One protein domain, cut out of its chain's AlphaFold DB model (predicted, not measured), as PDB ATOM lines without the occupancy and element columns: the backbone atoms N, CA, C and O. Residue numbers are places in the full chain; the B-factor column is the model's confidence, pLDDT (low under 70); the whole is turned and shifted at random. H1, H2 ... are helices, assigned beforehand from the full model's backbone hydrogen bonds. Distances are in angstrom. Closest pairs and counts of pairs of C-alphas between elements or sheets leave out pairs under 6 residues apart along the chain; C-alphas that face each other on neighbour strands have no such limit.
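AT A GLANCE: This is residues 20 to 98 of the 109 residues of an uncharacterized protein of Cryobacterium luteum (UniProt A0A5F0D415). H3 runs through the middle of a compact, rounded body, crossed by H1, H2 and H4 around it, while residues 71 to 89 wrap round the side away from H1. Printed are 79 residues with four named helices, H1 to H4 in order, and no named strand. The class is all helix, the radius of gyration of the C-alphas 11.4 A, the spans 29 by 25 by 21 A.

HOW THE PARTS SIT: Start at H1, residues 21 to 33; with residues 65 to 70 alone, H3, residues 57 to 70, touches it at a steep tilt of 66 degrees, closest at C-alphas 25 and 69, 5.3 A. H2, residues 40 to 48, touches H3 about perpendicular, 85 degrees, closest at C-alphas 46 and 63, 7.0 A. H4, residues 90 to 97, touches H1, closest at C-alphas 28 and 97, 6.1 A; it is apart from H2. Every O i to N i+4 pair is within hydrogen-bond range in H1, H3 and H4; H2 has 2 of 5, and 5 of 6 O i to N i+3.

IN THESE COORDINATES: Find C-alpha 21 at (-16.386, 14.594, 9.012); H1 runs 18.3 A from there. H2 spans 13.6 A, H3 20.0 A and H4 10.3 A, ending at C-alpha 97, (-27.201, 7.532, 8.041).

THE WHOLE: C-alphas 50 and 92 are farthest apart, 30.1 A. The printed part has no cut; the link H3 to H4 is long. No printed residue is under pLDDT 70.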
ATOM      1  N   GLY A  20     -18.657  17.302   6.786       86.12
ATOM      2  CA  GLY A  20     -18.593  17.645   8.218       86.12
ATOM      3  C   GLY A  20     -17.863  16.613   9.099       86.12
ATOM      4  O   GLY A  20     -17.809  16.760  10.328       86.12
ATOM      5  N   GLY A  21     -17.273  15.604   8.460       91.38
ATOM      6  CA  GLY A  21     -16.386  14.594   9.012       91.38
ATOM      7  C   GLY A  21     -16.915  13.853  10.233       91.38
ATOM      8  O   GLY A  21     -18.119  13.687  10.435       91.38
ATOM      9  N   LEU A  22     -15.989  13.422  11.098       93.25
ATOM     10  CA  LEU A  22     -16.304  12.590  12.265       93.25
ATOM     11  C   LEU A  22     -17.395  13.197  13.162       93.25
ATOM     12  O   LEU A  22     -18.211  12.468  13.717       93.25
ATOM     13  N   LYS A  23     -17.420  14.526  13.332       93.12
ATOM     14  CA  LYS A  23     -18.418  15.178  14.191       93.12
ATOM     15  C   LYS A  23     -19.828  14.967  13.636       93.12
ATOM     16  O   LYS A  23     -20.694  14.521  14.383       93.12
ATOM     17  N   SER A  24     -20.040  15.268  12.356       91.62
ATOM     18  CA  SER A  24     -21.347  15.116  11.710       91.62
ATOM     19  C   SER A  24     -21.804  13.663  11.683       91.62
ATOM     20  O   SER A  24     -22.950  13.392  12.038       91.62
ATOM     21  N   ALA A  25     -20.901  12.730  11.368       92.94
ATOM     22  CA  ALA A  25     -21.205  11.302  11.388       92.94
ATOM     23  C   ALA A  25     -21.658  10.832  12.780       92.94
ATOM     24  O   ALA A  25     -22.709  10.216  12.917       92.94
ATOM     25  N   VAL A  26     -20.931  11.202  13.841       94.38
ATOM     26  CA  VAL A  26     -21.306  10.840  15.220       94.38
ATOM     27  C   VAL A  26     -22.650  11.450  15.620       94.38
ATOM     28  O   VAL A  26     -23.435  10.794  16.302       94.38
ATOM     29  N   THR A  27     -22.949  12.678  15.191       93.06
ATOM     30  CA  THR A  27     -24.259  13.299  15.429       93.06
ATOM     31  C   THR A  27     -25.386  12.558  14.707       93.06
ATOM     32  O   THR A  27     -26.423  12.318  15.322       93.06
ATOM     33  N   ALA A  28     -25.190  12.162  13.446       92.12
ATOM     34  CA  ALA A  28     -26.171  11.374  12.700       92.12
ATOM     35  C   ALA A  28     -26.413  10.015  13.374       92.12
ATOM     36  O   ALA A  28     -27.551   9.665  13.666       92.12
ATOM     37  N   ILE A  29     -25.343   9.307  13.739       94.38
ATOM     38  CA  ILE A  29     -25.425   8.024  14.442       94.38
ATOM     39  C   ILE A  29     -26.187   8.172  15.764       94.38
ATOM     40  O   ILE A  29     -27.127   7.426  16.023       94.38
ATOM     41  N   ALA A  30     -25.839   9.158  16.595       93.69
ATOM     42  CA  ALA A  30     -26.515   9.374  17.874       93.69
ATOM     43  C   ALA A  30     -28.013   9.697  17.716       93.69
ATOM     44  O   ALA A  30     -28.791   9.373  18.610       93.69
ATOM     45  N   ARG A  31     -28.418  10.312  16.597       92.44
ATOM     46  CA  ARG A  31     -29.826  10.572  16.275       92.44
ATOM     47  C   ARG A  31     -30.573   9.295  15.879       92.44
ATOM     48  O   ARG A  31     -31.698   9.116  16.326       92.44
ATOM     49  N   GLU A  32     -29.956   8.426  15.079       92.19
ATOM     50  CA  GLU A  32     -30.626   7.235  14.534       92.19
ATOM     51  C   GLU A  32     -30.634   6.040  15.492       92.19
ATOM     52  O   GLU A  32     -31.643   5.350  15.614       92.19
ATOM     53  N   VAL A  33     -29.521   5.783  16.186       91.44
ATOM     54  CA  VAL A  33     -29.386   4.625  17.091       91.44
ATOM     55  C   VAL A  33     -29.320   5.017  18.565       91.44
ATOM     56  O   VAL A  33     -29.294   4.151  19.431       91.44
ATOM     57  N   GLY A  34     -29.324   6.313  18.876       90.81
ATOM     58  CA  GLY A  34     -29.308   6.831  20.243       90.81
ATOM     59  C   GLY A  34     -27.898   7.063  20.814       90.81
ATOM     60  O   GLY A  34     -26.914   6.472  20.370       90.81
ATOM     61  N   PRO A  35     -27.768   7.904  21.859       89.25
ATOM     62  CA  PRO A  35     -26.470   8.335  22.396       89.25
ATOM     63  C   PRO A  35     -25.707   7.239  23.158       89.25
ATOM     64  O   PRO A  35     -24.500   7.358  23.373       89.25
ATOM     65  N   HIS A  36     -26.382   6.156  23.555       92.00
ATOM     66  CA  HIS A  36     -25.779   5.039  24.288       92.00
ATOM     67  C   HIS A  36     -24.706   4.295  23.472       92.00
ATOM     68  O   HIS A  36     -23.844   3.614  24.036       92.00
ATOM     69  N   ILE A  37     -24.729   4.445  22.143       92.69
ATOM     70  CA  ILE A  37     -23.744   3.838  21.255       92.69
ATOM     71  C   ILE A  37     -22.336   4.395  21.491       92.69
ATOM     72  O   ILE A  37     -21.355   3.644  21.459       92.69
ATOM     73  N   GLY A  38     -22.212   5.685  21.810       93.44
ATOM     74  CA  GLY A  38     -20.936   6.346  22.039       93.44
ATOM     75  C   GLY A  38     -20.959   7.835  21.715       93.44
ATOM     76  O   GLY A  38     -21.879   8.349  21.090       93.44
ATOM     77  N   ASN A  39     -19.894   8.519  22.125       94.00
ATOM     78  CA  ASN A  39     -19.648   9.923  21.812       94.00
ATOM     79  C   ASN A  39     -18.453  10.056  20.854       94.00
ATOM     80  O   ASN A  39     -17.837   9.067  20.458       94.00
ATOM     81  N   ARG A  40     -18.070  11.291  20.515       93.38
ATOM     82  CA  ARG A  40     -16.951  11.556  19.598       93.38
ATOM     83  C   ARG A  40     -15.650  10.845  19.994       93.38
ATOM     84  O   ARG A  40     -14.971  10.340  19.110       93.38
ATOM     85  N   ASN A  41     -15.318  10.755  21.283       94.38
ATOM     86  CA  ASN A  41     -14.107  10.067  21.748       94.38
ATOM     87  C   ASN A  41     -14.213   8.549  21.559       94.38
ATOM     88  O   ASN A  41     -13.243   7.906  21.161       94.38
ATOM     89  N   THR A  42     -15.405   7.987  21.776       95.12
ATOM     90  CA  THR A  42     -15.689   6.572  21.516       95.12
ATOM     91  C   THR A  42     -15.439   6.194  20.060       95.12
ATOM     92  O   THR A  42     -14.921   5.111  19.821       95.12
ATOM     93  N   PHE A  43     -15.781   7.059  19.104       95.56
ATOM     94  CA  PHE A  43     -15.527   6.804  17.682       95.56
ATOM     95  C   PHE A  43     -14.108   7.201  17.258       95.56
ATOM     96  O   PHE A  43     -13.494   6.506  16.457       95.56
ATOM     97  N   ALA A  44     -13.528   8.252  17.846       95.00
ATOM     98  CA  ALA A  44     -12.160   8.679  17.546       95.00
ATOM     99  C   ALA A  44     -11.110   7.602  17.865       95.00
ATOM    100  O   ALA A  44     -10.065   7.562  17.221       95.00
ATOM    101  N   LYS A  45     -11.376   6.704  18.823       95.69
ATOM    102  CA  LYS A  45     -10.473   5.575  19.102       95.69
ATOM    103  C   LYS A  45     -10.367   4.595  17.923       95.69
ATOM    104  O   LYS A  45      -9.327   3.966  17.776       95.69
ATOM    105  N   LEU A  46     -11.405   4.488  17.082       95.81
ATOM    106  CA  LEU A  46     -11.416   3.600  15.912       95.81
ATOM    107  C   LEU A  46     -10.395   4.051  14.858       95.81
ATOM    108  O   LEU A  46      -9.820   3.225  14.164       95.81
ATOM    109  N   LEU A  47     -10.090   5.352  14.814       94.12
ATOM    110  CA  LEU A  47      -9.081   5.937  13.924       94.12
ATOM    111  C   LEU A  47      -7.643   5.505  14.253       94.12
ATOM    112  O   LEU A  47      -6.716   5.857  13.535       94.12
ATOM    113  N   ARG A  48      -7.431   4.799  15.369       93.75
ATOM    114  CA  ARG A  48      -6.109   4.347  15.837       93.75
ATOM    115  C   ARG A  48      -5.923   2.835  15.715       93.75
ATOM    116  O   ARG A  48      -4.956   2.298  16.245       93.75
ATOM    117  N   VAL A  49      -6.880   2.150  15.098       94.56
ATOM    118  CA  VAL A  49      -6.911   0.691  15.006       94.56
ATOM    119  C   VAL A  49      -6.052   0.233  13.834       94.56
ATOM    120  O   VAL A  49      -6.168   0.762  12.732       94.56
ATOM    121  N   THR A  50      -5.196  -0.761  14.065       94.88
ATOM    122  CA  THR A  50      -4.320  -1.300  13.019       94.88
ATOM    123  C   THR A  50      -5.107  -2.156  12.029       94.88
ATOM    124  O   THR A  50      -4.997  -1.937  10.823       94.88
ATOM    125  N   SER A  51      -5.922  -3.088  12.542       94.00
ATOM    126  CA  SER A  51      -6.741  -4.021  11.762       94.00
ATOM    127  C   SER A  51      -8.182  -4.097  12.293       94.00
ATOM    128  O   SER A  51      -8.386  -4.098  13.509       94.00
ATOM    129  N   PRO A  52      -9.208  -4.239  11.428       92.88
ATOM    130  CA  PRO A  52     -10.603  -4.380  11.863       92.88
ATOM    131  C   PRO A  52     -10.845  -5.646  12.703       92.88
ATOM    132  O   PRO A  52     -11.800  -5.708  13.481       92.88
ATOM    133  N   THR A  53      -9.968  -6.649  12.595       93.06
ATOM    134  CA  THR A  53     -10.003  -7.871  13.413       93.06
ATOM    135  C   THR A  53      -9.721  -7.614  14.892       93.06
ATOM    136  O   THR A  53     -10.192  -8.376  15.733       93.06
ATOM    137  N   ASP A  54      -9.007  -6.531  15.211       93.31
ATOM    138  CA  ASP A  54      -8.604  -6.176  16.579       93.31
ATOM    139  C   ASP A  54      -9.758  -5.538  17.372       93.31
ATOM    140  O   ASP A  54      -9.666  -5.304  18.579       93.31
ATOM    141  N   LEU A  55     -10.865  -5.230  16.693       95.38
ATOM    142  CA  LEU A  55     -12.038  -4.612  17.289       95.38
ATOM    143  C   LEU A  55     -12.831  -5.618  18.127       95.38
ATOM    144  O   LEU A  55     -13.148  -6.725  17.687       95.38
ATOM    145  N   SER A  56     -13.265  -5.178  19.308       95.44
ATOM    146  CA  SER A  56     -14.317  -5.869  20.060       95.44
ATOM    147  C   SER A  56     -15.622  -5.901  19.258       95.44
ATOM    148  O   SER A  56     -15.850  -5.052  18.402       95.44
ATOM    149  N   GLU A  57     -16.531  -6.828  19.561       93.19
ATOM    150  CA  GLU A  57     -17.837  -6.907  18.887       93.19
ATOM    151  C   GLU A  57     -18.606  -5.576  18.930       93.19
ATOM    152  O   GLU A  57     -19.078  -5.081  17.907       93.19
ATOM    153  N   LYS A  58     -18.611  -4.925  20.098       94.06
ATOM    154  CA  LYS A  58     -19.212  -3.600  20.284       94.06
ATOM    155  C   LYS A  58     -18.560  -2.531  19.404       94.06
ATOM    156  O   LYS A  58     -19.240  -1.626  18.926       94.06
ATOM    157  N   ASP A  59     -17.246  -2.600  19.218       96.44
ATOM    158  CA  ASP A  59     -16.525  -1.649  18.376       96.44
ATOM    159  C   ASP A  59     -16.640  -1.969  16.887       96.44
ATOM    160  O   ASP A  59     -16.639  -1.036  16.093       96.44
ATOM    161  N   ARG A  60     -16.846  -3.233  16.504       96.88
ATOM    162  CA  ARG A  60     -17.208  -3.591  15.128       96.88
ATOM    163  C   ARG A  60     -18.572  -3.029  14.746       96.88
ATOM    164  O   ARG A  60     -18.702  -2.473  13.664       96.88
ATOM    165  N   TRP A  61     -19.554  -3.072  15.649       95.94
ATOM    166  CA  TRP A  61     -20.841  -2.406  15.423       95.94
ATOM    167  C   TRP A  61     -20.685  -0.885  15.251       95.94
ATOM    168  O   TRP A  61     -21.240  -0.287  14.334       95.94
ATOM    169  N   ARG A  62     -19.858  -0.242  16.083       97.12
ATOM    170  CA  ARG A  62     -19.552   1.192  15.940       97.12
ATOM    171  C   ARG A  62     -18.803   1.510  14.649       97.12
ATOM    172  O   ARG A  62     -19.080   2.538  14.044       97.12
ATOM    173  N   ALA A  63     -17.869   0.658  14.241       97.19
ATOM    174  CA  ALA A  63     -17.169   0.790  12.972       97.19
ATOM    175  C   ALA A  63     -18.148   0.678  11.800       97.19
ATOM    176  O   ALA A  63     -18.127   1.540  10.931       97.19
ATOM    177  N   TRP A  64     -19.062  -0.298  11.835       97.12
ATOM    178  CA  TRP A  64     -20.119  -0.452  10.834       97.12
ATOM    179  C   TRP A  64     -20.956   0.828  10.710       97.12
ATOM    180  O   TRP A  64     -21.101   1.369   9.620       97.12
ATOM    181  N   LEU A  65     -21.427   1.371  11.839       96.31
ATOM    182  CA  LEU A  65     -22.200   2.619  11.871       96.31
ATOM    183  C   LEU A  65     -21.421   3.818  11.331       96.31
ATOM    184  O   LEU A  65     -21.990   4.677  10.664       96.31
ATOM    185  N   LEU A  66     -20.131   3.899  11.655       95.75
ATOM    186  CA  LEU A  66     -19.282   5.006  11.240       95.75
ATOM    187  C   LEU A  66     -19.019   4.983   9.733       95.75
ATOM    188  O   LEU A  66     -19.126   6.024   9.093       95.75
ATOM    189  N   LEU A  67     -18.739   3.806   9.177       95.19
ATOM    190  CA  LEU A  67     -18.559   3.596   7.741       95.19
ATOM    191  C   LEU A  67     -19.849   3.889   6.974       95.19
ATOM    192  O   LEU A  67     -19.839   4.697   6.050       95.19
ATOM    193  N   ALA A  68     -20.978   3.360   7.453       93.94
ATOM    194  CA  ALA A  68     -22.301   3.675   6.924       93.94
ATOM    195  C   ALA A  68     -22.584   5.189   6.917       93.94
ATOM    196  O   ALA A  68     -23.072   5.733   5.930       93.94
ATOM    197  N   ALA A  69     -22.241   5.897   7.997       93.50
ATOM    198  CA  ALA A  69     -22.408   7.349   8.081       93.50
ATOM    199  C   ALA A  69     -21.452   8.129   7.162       93.50
ATOM    200  O   ALA A  69     -21.759   9.256   6.769       93.50
ATOM    201  N   PHE A  70     -20.303   7.551   6.812       92.12
ATOM    202  CA  PHE A  70     -19.401   8.097   5.798       92.12
ATOM    203  C   PHE A  70     -19.860   7.801   4.364       92.12
ATOM    204  O   PHE A  70     -19.361   8.445   3.446       92.12
ATOM    205  N   GLY A  71     -20.840   6.911   4.175       90.50
ATOM    206  CA  GLY A  71     -21.278   6.446   2.857       90.50
ATOM    207  C   GLY A  71     -20.396   5.334   2.279       90.50
ATOM    208  O   GLY A  71     -20.482   5.053   1.089       90.50
ATOM    209  N   GLU A  72     -19.557   4.719   3.110       92.62
ATOM    210  CA  GLU A  72     -18.706   3.580   2.761       92.62
ATOM    211  C   GLU A  72     -19.473   2.263   2.959       92.62
ATOM    212  O   GLU A  72     -20.288   2.159   3.880       92.62
ATOM    213  N   ASP A  73     -19.184   1.233   2.155       92.75
ATOM    214  CA  ASP A  73     -19.689  -0.125   2.411       92.75
ATOM    215  C   ASP A  73     -18.831  -0.796   3.499       92.75
ATOM    216  O   ASP A  73     -17.642  -1.045   3.278       92.75
ATOM    217  N   PRO A  74     -19.385  -1.140   4.678       94.31
ATOM    218  CA  PRO A  74     -18.606  -1.743   5.757       94.31
ATOM    219  C   PRO A  74     -17.891  -3.046   5.377       94.31
ATOM    220  O   PRO A  74     -16.848  -3.369   5.956       94.31
ATOM    221  N   ARG A  75     -18.407  -3.788   4.391       94.69
ATOM    222  CA  ARG A  75     -17.839  -5.070   3.953       94.69
ATOM    223  C   ARG A  75     -16.507  -4.887   3.232       94.69
ATOM    224  O   ARG A  75     -15.595  -5.678   3.472       94.69
ATOM    225  N   ASP A  76     -16.361  -3.809   2.463       95.12
ATOM    226  CA  ASP A  76     -15.105  -3.448   1.786       95.12
ATOM    227  C   ASP A  76     -13.995  -3.098   2.791       95.12
ATOM    228  O   ASP A  76     -12.803  -3.203   2.506       95.12
ATOM    229  N   TRP A  77     -14.395  -2.758   4.017       95.25
ATOM    230  CA  TRP A  77     -13.525  -2.439   5.144       95.25
ATOM    231  C   TRP A  77     -13.321  -3.616   6.109       95.25
ATOM    232  O   TRP A  77     -12.744  -3.438   7.186       95.25
ATOM    233  N   GLY A  78     -13.800  -4.813   5.760       95.12
ATOM    234  CA  GLY A  78     -13.677  -6.016   6.586       95.12
ATOM    235  C   GLY A  78     -14.626  -6.066   7.789       95.12
ATOM    236  O   GLY A  78     -14.409  -6.859   8.707       95.12
ATOM    237  N   ILE A  79     -15.676  -5.239   7.810       96.56
ATOM    238  CA  ILE A  79     -16.710  -5.232   8.850       96.56
ATOM    239  C   ILE A  79     -17.987  -5.871   8.293       96.56
ATOM    240  O   ILE A  79     -18.758  -5.252   7.569       96.56
ATOM    241  N   LEU A  80     -18.219  -7.135   8.647       94.50
ATOM    242  CA  LEU A  80     -19.362  -7.911   8.156       94.50
ATOM    243  C   LEU A  80     -20.684  -7.485   8.806       94.50
ATOM    244  O   LEU A  80     -20.731  -7.218  10.004       94.50
ATOM    245  N   ASP A  81     -21.789  -7.570   8.063       92.94
ATOM    246  CA  ASP A  81     -23.117  -7.146   8.538       92.94
ATOM    247  C   ASP A  81     -23.697  -7.981   9.694       92.94
ATOM    248  O   ASP A  81     -24.757  -7.651  10.229       92.94
ATOM    249  N   GLN A  82     -23.031  -9.069  10.086       93.50
ATOM    250  CA  GLN A  82     -23.392  -9.867  11.263       93.50
ATOM    251  C   GLN A  82     -23.229  -9.096  12.580       93.50
ATOM    252  O   GLN A  82     -23.747  -9.515  13.607       93.50
ATOM    253  N   VAL A  83     -22.490  -7.982  12.563       94.12
ATOM    254  CA  VAL A  83     -22.284  -7.128  13.743       94.12
ATOM    255  C   VAL A  83     -23.462  -6.192  13.998       94.12
ATOM    256  O   VAL A  83     -23.505  -5.530  15.034       94.12
ATOM    257  N   VAL A  84     -24.402  -6.109  13.052       93.88
ATOM    258  CA  VAL A  84     -25.616  -5.312  13.199       93.88
ATOM    259  C   VAL A  84     -26.649  -6.114  13.991       93.88
ATOM    260  O   VAL A  84     -26.953  -7.243  13.598       93.88
ATOM    261  N   PRO A  85     -27.220  -5.563  15.079       92.88
ATOM    262  CA  PRO A  85     -28.293  -6.229  15.806       92.88
ATOM    263  C   PRO A  85     -29.451  -6.616  14.880       92.88
ATOM    264  O   PRO A  85     -29.901  -5.809  14.070       92.88
ATOM    265  N   THR A  86     -29.979  -7.831  15.033       92.38
ATOM    266  CA  THR A  86     -31.064  -8.367  14.185       92.38
ATOM    267  C   THR A  86     -32.374  -7.588  14.296       92.38
ATOM    268  O   THR A  86     -33.224  -7.691  13.418       92.38
ATOM    269  N   SER A  87     -32.539  -6.794  15.355       91.44
ATOM    270  CA  SER A  87     -33.667  -5.880  15.544       91.44
ATOM    271  C   SER A  87     -33.587  -4.606  14.696       91.44
ATOM    272  O   SER A  87     -34.552  -3.843  14.670       91.44
ATOM    273  N   ILE A  88     -32.459  -4.342  14.029       91.19
ATOM    274  CA  ILE A  88     -32.258  -3.160  13.190       91.19
ATOM    275  C   ILE A  88     -32.505  -3.503  11.720       91.19
ATOM    276  O   ILE A  88     -31.868  -4.385  11.146       91.19
ATOM    277  N   ASP A  89     -33.376  -2.720  11.087       92.06
ATOM    278  CA  ASP A  89     -33.536  -2.693   9.634       92.06
ATOM    279  C   ASP A  89     -32.313  -2.015   8.992       92.06
ATOM    280  O   ASP A  89     -32.174  -0.786   9.015       92.06
ATOM    281  N   ARG A  90     -31.386  -2.829   8.468       90.88
ATOM    282  CA  ARG A  90     -30.114  -2.351   7.900       90.88
ATOM    283  C   ARG A  90     -30.317  -1.435   6.686       90.88
ATOM    284  O   ARG A  90     -29.752  -0.342   6.727       90.88
ATOM    285  N   PRO A  91     -31.090  -1.815   5.642       89.50
ATOM    286  CA  PRO A  91     -31.376  -0.914   4.524       89.50
ATOM    287  C   PRO A  91     -31.919   0.441   4.979       89.50
ATOM    288  O   PRO A  91     -31.365   1.478   4.617       89.50
ATOM    289  N   ALA A  92     -32.933   0.441   5.850       89.00
ATOM    290  CA  ALA A  92     -33.547   1.687   6.293       89.00
ATOM    291  C   ALA A  92     -32.596   2.542   7.144       89.00
ATOM    292  O   ALA A  92     -32.700   3.770   7.142       89.00
ATOM    293  N   LEU A  93     -31.681   1.924   7.898       90.81
ATOM    294  CA  LEU A  93     -30.664   2.646   8.661       90.81
ATOM    295  C   LEU A  93     -29.588   3.251   7.748       90.81
ATOM    296  O   LEU A  93     -29.195   4.395   7.969       90.81
ATOM    297  N   LEU A  94     -29.138   2.531   6.717       90.12
ATOM    298  CA  LEU A  94     -28.167   3.041   5.741       90.12
ATOM    299  C   LEU A  94     -28.703   4.278   5.014       90.12
ATOM    300  O   LEU A  94     -27.998   5.282   4.906       90.12
ATOM    301  N   GLU A  95     -29.969   4.251   4.595       87.00
ATOM    302  CA  GLU A  95     -30.614   5.402   3.952       87.00
ATOM    303  C   GLU A  95     -30.649   6.639   4.856       87.00
ATOM    304  O   GLU A  95     -30.441   7.758   4.388       87.00
ATOM    305  N   ARG A  96     -30.872   6.443   6.161       87.88
ATOM    306  CA  ARG A  96     -30.944   7.524   7.154       87.88
ATOM    307  C   ARG A  96     -29.577   8.053   7.587       87.88
ATOM    308  O   ARG A  96     -29.452   9.244   7.883       87.88
ATOM    309  N   LEU A  97     -28.571   7.180   7.657       86.75
ATOM    310  CA  LEU A  97     -27.201   7.532   8.041       86.75
ATOM    311  C   LEU A  97     -26.431   8.212   6.918       86.75
ATOM    312  O   LEU A  97     -25.581   9.053   7.208       86.75
ATOM    313  N   THR A  98     -26.725   7.872   5.662       75.44
ATOM    314  CA  THR A  98     -26.083   8.499   4.509       75.44
ATOM    315  C   THR A  98     -26.478   9.972   4.465       75.44
ATOM    316  O   THR A  98     -27.554  10.340   3.985       75.44
TER     317      THR A  98